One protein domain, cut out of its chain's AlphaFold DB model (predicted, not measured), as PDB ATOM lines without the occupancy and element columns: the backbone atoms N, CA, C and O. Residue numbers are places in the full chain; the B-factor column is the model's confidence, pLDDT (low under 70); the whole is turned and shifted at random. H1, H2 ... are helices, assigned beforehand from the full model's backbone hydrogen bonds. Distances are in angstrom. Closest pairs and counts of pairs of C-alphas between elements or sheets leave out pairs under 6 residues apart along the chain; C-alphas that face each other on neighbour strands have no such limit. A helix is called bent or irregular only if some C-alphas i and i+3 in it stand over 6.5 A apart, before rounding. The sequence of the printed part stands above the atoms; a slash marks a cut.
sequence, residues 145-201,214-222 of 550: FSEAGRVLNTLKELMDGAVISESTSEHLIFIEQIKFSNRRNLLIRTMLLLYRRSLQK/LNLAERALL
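AT A GLANCE: This is residues 145 to 201 and 214 to 222 of the 550 residues of an uncharacterized protein of Steinernema carpocapsae (UniProt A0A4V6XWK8). Two helices side by side make the core: the long H4 and, running the opposite way next to it, H1. The short H5 packs on one side of H1, and on the other side of H1 the chain makes a looser border through residues 161 to 165, the short H2 and the four-residue H3, which leads into H4. The printed part has 66 residues, with the named helices H1, H2, H3, H4 and H5 in that order along the chain and no named strand: its class is all helix. It is compact, with a radius of gyration of the C-alphas of 11.2 A, and rounded, spanning 29 by 28 by 18 A.

IN THESE COORDINATES: Begin with H4, residues 181 to 200: find C-alpha 181 at (135.217, 158.631, 110.244), from where the helix runs 29.2 A to C-alpha 200 at (157.612, 158.964, 129.047). It has a kink of 28 degrees near residue 188, and it is irregular, with C-alphas 182 and 185 7.9 A apart. H1, residues 148 to 160, starts at C-alpha 148 at (155.368, 152.864, 119.349) and is 18.3 A long. H5 is residues 214 to 221, 10.4 A long. H2, residues 166 to 171, is 10.8 A long and irregular, with C-alphas 167 and 170 7.7 A apart. H3 is residues 176 to 179, 6.0 A long.

HOW THE PARTS SIT: Look first at H4 and H1, which touch at a shallow tilt of 25 degrees, opposite ways; their closest C-alphas, of Val 151 and Met 191, are 6.0 A apart. H5 touches H1 at a steep tilt of 45 degrees, the same way, with the closest C-alphas, of Lys 156 and Leu 216, 6.7 A apart. H5 and H4 are near each other, with 6 pairs of C-alphas within 10 A. H2 is close to H1 but not clearly touching: the closest C-alphas, of Arg 150 and His 171, are 5.6 A apart. H3 and residues 183 to 187 of H4 touch only at the corner, and only just, with 3 pairs of C-alphas within 8 A; the closest are those of Gln 177 and Arg 183, at 7.0 A. H2 is apart from H4. In H1 and H5 every O i to N i+4 pair is within hydrogen-bond range, in H4 14 of 16 are, in H2 0 of 2 with 2 of 3 O i to N i+3 pairs, and H3 is too short for an O i to N i+4 pair.

THE WHOLE: The two C-alphas farthest apart, of Asn 182 and Lys 201, are 30.4 A apart. Residues 202 to 213 are not printed, and C-alphas 201 and 214 across this cut are 19.7 A apart. The links from H1 to H2, H2 to H3 and H3 to H4 are tight. The mean pLDDT of the printed part is 83.6, and you will find it under 70 at residues 162 to 170.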
ATOM      1  N   PHE A 145     157.227 151.956 125.316       85.50
ATOM      2  CA  PHE A 145     157.679 152.162 123.943       85.50
ATOM      3  C   PHE A 145     157.922 150.851 123.147       85.50
ATOM      4  O   PHE A 145     158.872 150.776 122.381       85.50
ATOM      5  N   SER A 146     157.209 149.733 123.385       86.25
ATOM      6  CA  SER A 146     157.320 148.528 122.515       86.25
ATOM      7  C   SER A 146     156.351 148.539 121.338       86.25
ATOM      8  O   SER A 146     156.609 147.881 120.340       86.25
ATOM      9  N   GLU A 147     155.243 149.266 121.456       86.44
ATOM     10  CA  GLU A 147     154.203 149.335 120.424       86.44
ATOM     11  C   GLU A 147     154.265 150.658 119.639       86.44
ATOM     12  O   GLU A 147     153.410 150.908 118.798       86.44
ATOM     13  N   ALA A 148     155.274 151.504 119.887       87.00
ATOM     14  CA  ALA A 148     155.368 152.864 119.349       87.00
ATOM     15  C   ALA A 148     155.304 152.923 117.812       87.00
ATOM     16  O   ALA A 148     154.560 153.741 117.279       87.00
ATOM     17  N   GLY A 149     155.976 152.008 117.104       87.94
ATOM     18  CA  GLY A 149     155.852 151.895 115.645       87.94
ATOM     19  C   GLY A 149     154.418 151.595 115.185       87.94
ATOM     20  O   GLY A 149     153.962 152.152 114.195       87.94
ATOM     21  N   ARG A 150     153.643 150.810 115.952       89.06
ATOM     22  CA  ARG A 150     152.214 150.584 115.665       89.06
ATOM     23  C   ARG A 150     151.363 151.818 115.956       89.06
ATOM     24  O   ARG A 150     150.401 152.053 115.231       89.06
ATOM     25  N   VAL A 151     151.710 152.614 116.976       91.50
ATOM     26  CA  VAL A 151     151.072 153.922 117.219       91.50
ATOM     27  C   VAL A 151     151.293 154.835 116.011       91.50
ATOM     28  O   VAL A 151     150.327 155.380 115.488       91.50
ATOM     29  N   LEU A 152     152.535 154.948 115.522       91.69
ATOM     30  CA  LEU A 152     152.881 155.776 114.359       91.69
ATOM     31  C   LEU A 152     152.227 155.274 113.064       91.69
ATOM     32  O   LEU A 152     151.684 156.085 112.320       91.69
ATOM     33  N   ASN A 153     152.185 153.962 112.821       90.25
ATOM     34  CA  ASN A 153     151.460 153.401 111.678       90.25
ATOM     35  C   ASN A 153     149.955 153.706 111.759       90.25
ATOM     36  O   ASN A 153     149.362 154.139 110.780       90.25
ATOM     37  N   THR A 154     149.336 153.549 112.934       89.50
ATOM     38  CA  THR A 154     147.905 153.858 113.123       89.50
ATOM     39  C   THR A 154     147.633 155.350 112.927       89.50
ATOM     40  O   THR A 154     146.663 155.718 112.273       89.50
ATOM     41  N   LEU A 155     148.524 156.212 113.427       90.75
ATOM     42  CA  LEU A 155     148.493 157.657 113.211       90.75
ATOM     43  C   LEU A 155     148.625 158.014 111.717       90.75
ATOM     44  O   LEU A 155     147.876 158.862 111.238       90.75
ATOM     45  N   LYS A 156     149.513 157.337 110.975       90.69
ATOM     46  CA  LYS A 156     149.674 157.489 109.522       90.69
ATOM     47  C   LYS A 156     148.395 157.130 108.770       90.69
ATOM     48  O   LYS A 156     147.895 157.959 108.022       90.69
ATOM     49  N   GLU A 157     147.847 155.936 108.978       87.69
ATOM     50  CA  GLU A 157     146.637 155.491 108.272       87.69
ATOM     51  C   GLU A 157     145.429 156.402 108.596       87.69
ATOM     52  O   GLU A 157     144.669 156.779 107.702       87.69
ATOM     53  N   LEU A 158     145.319 156.879 109.846       87.75
ATOM     54  CA  LEU A 158     144.347 157.909 110.242       87.75
ATOM     55  C   LEU A 158     144.574 159.266 109.543       87.75
ATOM     56  O   LEU A 158     143.611 160.004 109.343       87.75
ATOM     57  N   MET A 159     145.797 159.618 109.132       87.44
ATOM     58  CA  MET A 159     146.097 160.833 108.350       87.44
ATOM     59  C   MET A 159     145.924 160.642 106.842       87.44
ATOM     60  O   MET A 159     145.483 161.570 106.166       87.44
ATOM     61  N   ASP A 160     146.202 159.450 106.322       84.62
ATOM     62  CA  ASP A 160     145.956 159.086 104.921       84.62
ATOM     63  C   ASP A 160     144.451 158.920 104.635       84.62
ATOM     64  O   ASP A 160     144.009 159.108 103.507       84.62
ATOM     65  N   GLY A 161     143.638 158.666 105.669       73.44
ATOM     66  CA  GLY A 161     142.176 158.590 105.555       73.44
ATOM     67  C   GLY A 161     141.669 157.242 105.047       73.44
ATOM     68  O   GLY A 161     140.500 157.127 104.678       73.44
ATOM     69  N   ALA A 162     142.534 156.227 105.043       67.25
ATOM     70  CA  ALA A 162     142.176 154.861 104.705       67.25
ATOM     71  C   ALA A 162     141.143 154.301 105.698       67.25
ATOM     72  O   ALA A 162     141.231 154.514 106.910       67.25
ATOM     73  N   VAL A 163     140.174 153.534 105.191       64.81
ATOM     74  CA  VAL A 163     139.230 152.792 106.038       64.81
ATOM     75  C   VAL A 163     139.950 151.563 106.590       64.81
ATOM     76  O   VAL A 163     140.034 150.526 105.933       64.81
ATOM     77  N   ILE A 164     140.508 151.696 107.794       66.38
ATOM     78  CA  ILE A 164     141.280 150.641 108.457       66.38
ATOM     79  C   ILE A 164     140.358 149.457 108.789       66.38
ATOM     80  O   ILE A 164     139.498 149.531 109.670       66.38
ATOM     81  N   SER A 165     140.557 148.351 108.076       60.75
ATOM     82  CA  SER A 165     139.857 147.084 108.276       60.75
ATOM     83  C   SER A 165     140.604 146.164 109.251       60.75
ATOM     84  O   SER A 165     141.776 146.358 109.572       60.75
ATOM     85  N   GLU A 166     139.928 145.127 109.746       60.00
ATOM     86  CA  GLU A 166     140.492 144.218 110.758       60.00
ATOM     87  C   GLU A 166     141.667 143.365 110.245       60.00
ATOM     88  O   GLU A 166     142.483 142.890 111.037       60.00
ATOM     89  N   SER A 167     141.802 143.204 108.925       53.78
ATOM     90  CA  SER A 167     142.855 142.404 108.288       53.78
ATOM     91  C   SER A 167     144.239 143.066 108.275       53.78
ATOM     92  O   SER A 167     145.229 142.361 108.106       53.78
ATOM     93  N   THR A 168     144.353 144.379 108.512       58.19
ATOM     94  CA  THR A 168     145.654 145.079 108.643       58.19
ATOM     95  C   THR A 168     146.143 145.184 110.098       58.19
ATOM     96  O   THR A 168     147.180 145.790 110.383       58.19
ATOM     97  N   SER A 169     145.428 144.564 111.044       62.75
ATOM     98  CA  SER A 169     145.631 144.726 112.492       62.75
ATOM     99  C   SER A 169     146.990 144.255 113.041       62.75
ATOM    100  O   SER A 169     147.394 144.702 114.119       62.75
ATOM    101  N   GLU A 170     147.752 143.423 112.319       66.25
ATOM    102  CA  GLU A 170     149.063 142.942 112.786       66.25
ATOM    103  C   GLU A 170     150.110 144.053 112.960       66.25
ATOM    104  O   GLU A 170     150.992 143.919 113.812       66.25
ATOM    105  N   HIS A 171     150.000 145.167 112.229       75.38
ATOM    106  CA  HIS A 171     150.940 146.298 112.297       75.38
ATOM    107  C   HIS A 171     150.358 147.560 112.950       75.38
ATOM    108  O   HIS A 171     151.070 148.558 113.088       75.38
ATOM    109  N   LEU A 172     149.097 147.507 113.387       82.44
ATOM    110  CA  LEU A 172     148.324 148.647 113.885       82.44
ATOM    111  C   LEU A 172     147.891 148.461 115.352       82.44
ATOM    112  O   LEU A 172     148.123 147.426 115.990       82.44
ATOM    113  N   ILE A 173     147.273 149.502 115.905       82.88
ATOM    114  CA  ILE A 173     146.546 149.492 117.177       82.88
ATOM    115  C   ILE A 173     145.064 149.576 116.826       82.88
ATOM    116  O   ILE A 173     144.491 150.657 116.734       82.88
ATOM    117  N   PHE A 174     144.460 148.414 116.574       80.94
ATOM    118  CA  PHE A 174     143.045 148.346 116.238       80.94
ATOM    119  C   PHE A 174     142.177 148.635 117.474       80.94
ATOM    120  O   PHE A 174     142.260 147.941 118.487       80.94
ATOM    121  N   ILE A 175     141.361 149.677 117.357       80.69
ATOM    122  CA  ILE A 175     140.328 150.139 118.289       80.69
ATOM    123  C   ILE A 175     139.053 150.176 117.439       80.69
ATOM    124  O   ILE A 175     139.105 150.698 116.326       80.69
ATOM    125  N   GLU A 176     137.926 149.632 117.899       78.44
ATOM    126  CA  GLU A 176     136.709 149.535 117.074       78.44
ATOM    127  C   GLU A 176     136.225 150.912 116.607       78.44
ATOM    128  O   GLU A 176     135.785 151.052 115.464       78.44
ATOM    129  N   GLN A 177     136.418 151.949 117.431       77.75
ATOM    130  CA  GLN A 177     136.083 153.329 117.075       77.75
ATOM    131  C   GLN A 177     136.797 153.864 115.821       77.75
ATOM    132  O   GLN A 177     136.305 154.812 115.214       77.75
ATOM    133  N   ILE A 178     137.901 153.243 115.383       74.12
ATOM    134  CA  ILE A 178     138.611 153.590 114.138       74.12
ATOM    135  C   ILE A 178     137.740 153.369 112.891       74.12
ATOM    136  O   ILE A 178     137.921 154.063 111.892       74.12
ATOM    137  N   LYS A 179     136.741 152.479 112.952       73.06
ATOM    138  CA  LYS A 179     135.785 152.258 111.854       73.06
ATOM    139  C   LYS A 179     134.872 153.470 111.582       73.06
ATOM    140  O   LYS A 179     134.213 153.490 110.544       73.06
ATOM    141  N   PHE A 180     134.821 154.476 112.464       72.75
ATOM    142  CA  PHE A 180     133.945 155.647 112.319       72.75
ATOM    143  C   PHE A 180     134.726 156.927 111.983       72.75
ATOM    144  O   PHE A 180     135.426 157.505 112.817       72.75
ATOM    145  N   SER A 181     134.543 157.428 110.759       71.31
ATOM    146  CA  SER A 181     135.217 158.631 110.244       71.31
ATOM    147  C   SER A 181     134.938 159.903 111.058       71.31
ATOM    148  O   SER A 181     135.813 160.758 111.171       71.31
ATOM    149  N   ASN A 182     133.771 160.012 111.700       78.31
ATOM    150  CA  ASN A 182     133.418 161.144 112.566       78.31
ATOM    151  C   ASN A 182     134.222 161.215 113.882       78.31
ATOM    152  O   ASN A 182     134.108 162.201 114.605       78.31
ATOM    153  N   ARG A 183     135.041 160.203 114.202       80.69
ATOM    154  CA  ARG A 183     135.921 160.171 115.389       80.69
ATOM    155  C   ARG A 183     137.403 160.355 115.050       80.69
ATOM    156  O   ARG A 183     138.244 160.317 115.946       80.69
ATOM    157  N   ARG A 184     137.727 160.605 113.775       84.62
ATOM    158  CA  ARG A 184     139.094 160.710 113.233       84.62
ATOM    159  C   ARG A 184     140.005 161.646 114.036       84.62
ATOM    160  O   ARG A 184     141.086 161.221 114.435       84.62
ATOM    161  N   ASN A 185     139.567 162.869 114.340       88.19
ATOM    162  CA  ASN A 185     140.387 163.840 115.076       88.19
ATOM    163  C   ASN A 185     140.660 163.398 116.525       88.19
ATOM    164  O   ASN A 185     141.809 163.399 116.968       88.19
ATOM    165  N   LEU A 186     139.632 162.912 117.231       88.31
ATOM    166  CA  LEU A 186     139.759 162.353 118.583       88.31
ATOM    167  C   LEU A 186     140.703 161.138 118.614       88.31
ATOM    168  O   LEU A 186     141.480 160.976 119.555       88.31
ATOM    169  N   LEU A 187     140.691 160.303 117.571       88.94
ATOM    170  CA  LEU A 187     141.610 159.173 117.417       88.94
ATOM    171  C   LEU A 187     143.051 159.622 117.131       88.94
ATOM    172  O   LEU A 187     143.976 159.072 117.723       88.94
ATOM    173  N   ILE A 188     143.256 160.651 116.301       91.06
ATOM    174  CA  ILE A 188     144.576 161.265 116.061       91.06
ATOM    175  C   ILE A 188     145.137 161.846 117.371       91.06
ATOM    176  O   ILE A 188     146.252 161.499 117.767       91.06
ATOM    177  N   ARG A 189     144.335 162.630 118.110       91.56
ATOM    178  CA  ARG A 189     144.657 163.129 119.461       91.56
ATOM    179  C   ARG A 189     145.000 161.982 120.422       91.56
ATOM    180  O   ARG A 189     145.992 162.063 121.146       91.56
ATOM    181  N   THR A 190     144.229 160.893 120.392       91.31
ATOM    182  CA  THR A 190     144.458 159.694 121.218       91.31
ATOM    183  C   THR A 190     145.780 159.005 120.875       91.31
ATOM    184  O   THR A 190     146.535 158.668 121.783       91.31
ATOM    185  N   MET A 191     146.107 158.829 119.591       93.69
ATOM    186  CA  MET A 191     147.370 158.213 119.163       93.69
ATOM    187  C   MET A 191     148.583 159.084 119.515       93.69
ATOM    188  O   MET A 191     149.592 158.557 119.982       93.69
ATOM    189  N   LEU A 192     148.480 160.411 119.394       93.94
ATOM    190  CA  LEU A 192     149.518 161.343 119.854       93.94
ATOM    191  C   LEU A 192     149.719 161.259 121.379       93.94
ATOM    192  O   LEU A 192     150.850 161.114 121.848       93.94
ATOM    193  N   LEU A 193     148.634 161.254 122.164       93.31
ATOM    194  CA  LEU A 193     148.695 161.067 123.619       93.31
ATOM    195  C   LEU A 193     149.304 159.702 123.993       93.31
ATOM    196  O   LEU A 193     150.133 159.620 124.902       93.31
ATOM    197  N   LEU A 194     148.956 158.642 123.259       93.69
ATOM    198  CA  LEU A 194     149.476 157.288 123.447       93.69
ATOM    199  C   LEU A 194     150.976 157.196 123.141       93.69
ATOM    200  O   LEU A 194     151.721 156.600 123.924       93.69
ATOM    201  N   TYR A 195     151.441 157.839 122.067       93.38
ATOM    202  CA  TYR A 195     152.863 157.971 121.747       93.38
ATOM    203  C   TYR A 195     153.607 158.725 122.861       93.38
ATOM    204  O   TYR A 195     154.593 158.219 123.401       93.38
ATOM    205  N   ARG A 196     153.076 159.880 123.289       92.94
ATOM    206  CA  ARG A 196     153.617 160.711 124.376       92.94
ATOM    207  C   ARG A 196     153.770 159.940 125.693       92.94
ATOM    208  O   ARG A 196     154.860 159.934 126.266       92.94
ATOM    209  N   ARG A 197     152.713 159.284 126.192       92.69
ATOM    210  CA  ARG A 197     152.781 158.516 127.453       92.69
ATOM    211  C   ARG A 197     153.721 157.306 127.316       92.69
ATOM    212  O   ARG A 197     154.518 157.041 128.216       92.69
ATOM    213  N   SER A 198     153.728 156.631 126.162       91.06
ATOM    214  CA  SER A 198     154.661 155.523 125.876       91.06
ATOM    215  C   SER A 198     156.131 155.965 125.876       91.06
ATOM    216  O   SER A 198     156.995 155.228 126.357       91.06
ATOM    217  N   LEU A 199     156.422 157.173 125.379       90.19
ATOM    218  CA  LEU A 199     157.747 157.803 125.370       90.19
ATOM    219  C   LEU A 199     158.215 158.211 126.780       90.19
ATOM    220  O   LEU A 199     159.381 158.025 127.135       90.19
ATOM    221  N   GLN A 200     157.308 158.703 127.630       90.06
ATOM    222  CA  GLN A 200     157.612 158.964 129.047       90.06
ATOM    223  C   GLN A 200     158.016 157.676 129.783       90.06
ATOM    224  O   GLN A 200     158.951 157.690 130.584       90.06
ATOM    225  N   LYS A 201     157.372 156.548 129.453       85.88
ATOM    226  CA  LYS A 201     157.677 155.203 129.976       85.88
ATOM    227  C   LYS A 201     158.814 154.480 129.222       85.88
ATOM    228  O   LYS A 201     159.088 153.314 129.503       85.88
ATOM    229  N   LEU A 214     158.284 162.959 112.980       93.06
ATOM    230  CA  LEU A 214     158.329 164.363 112.555       93.06
ATOM    231  C   LEU A 214     157.530 164.606 111.271       93.06
ATOM    232  O   LEU A 214     156.742 165.546 111.237       93.06
ATOM    233  N   ASN A 215     157.619 163.714 110.280       92.44
ATOM    234  CA  ASN A 215     156.805 163.806 109.061       92.44
ATOM    235  C   ASN A 215     155.295 163.661 109.363       92.44
ATOM    236  O   ASN A 215     154.454 164.263 108.697       92.44
ATOM    237  N   LEU A 216     154.927 162.871 110.382       93.12
ATOM    238  CA  LEU A 216     153.542 162.771 110.861       93.12
ATOM    239  C   LEU A 216     153.125 163.980 111.710       93.12
ATOM    240  O   LEU A 216     151.966 164.379 111.655       93.12
ATOM    241  N   ALA A 217     154.040 164.588 112.466       93.12
ATOM    242  CA  ALA A 217     153.798 165.809 113.231       93.12
ATOM    243  C   ALA A 217     153.560 167.014 112.309       93.12
ATOM    244  O   ALA A 217     152.615 167.766 112.528       93.12
ATOM    245  N   GLU A 218     154.352 167.155 111.245       92.38
ATOM    246  CA  GLU A 218     154.152 168.141 110.179       92.38
ATOM    247  C   GLU A 218     152.755 167.999 109.554       92.38
ATOM    248  O   GLU A 218     151.964 168.941 109.574       92.38
ATOM    249  N   ARG A 219     152.389 166.788 109.111       91.88
ATOM    250  CA  ARG A 219     151.048 166.511 108.564       91.88
ATOM    251  C   ARG A 219     149.917 166.709 109.576       91.88
ATOM    252  O   ARG A 219     148.841 167.147 109.184       91.88
ATOM    253  N   ALA A 220     150.141 166.418 110.857       90.75
ATOM    254  CA  ALA A 220     149.171 166.674 111.921       90.75
ATOM    255  C   ALA A 220     148.918 168.174 112.131       90.75
ATOM    256  O   ALA A 220     147.780 168.570 112.359       90.75
ATOM    257  N   LEU A 221     149.961 169.005 112.031       90.94
ATOM    258  CA  LEU A 221     149.878 170.461 112.188       90.94
ATOM    259  C   LEU A 221     149.178 171.158 111.008       90.94
ATOM    260  O   LEU A 221     148.792 172.321 111.147       90.94
ATOM    261  N   LEU A 222     149.005 170.478 109.869       89.12
ATOM    262  CA  LEU A 222     148.176 170.937 108.743       89.12
ATOM    263  C   LEU A 222     146.671 170.682 108.950       89.12
ATOM    264  O   LEU A 222     145.864 171.165 108.159       89.12
TER     265      LEU A 222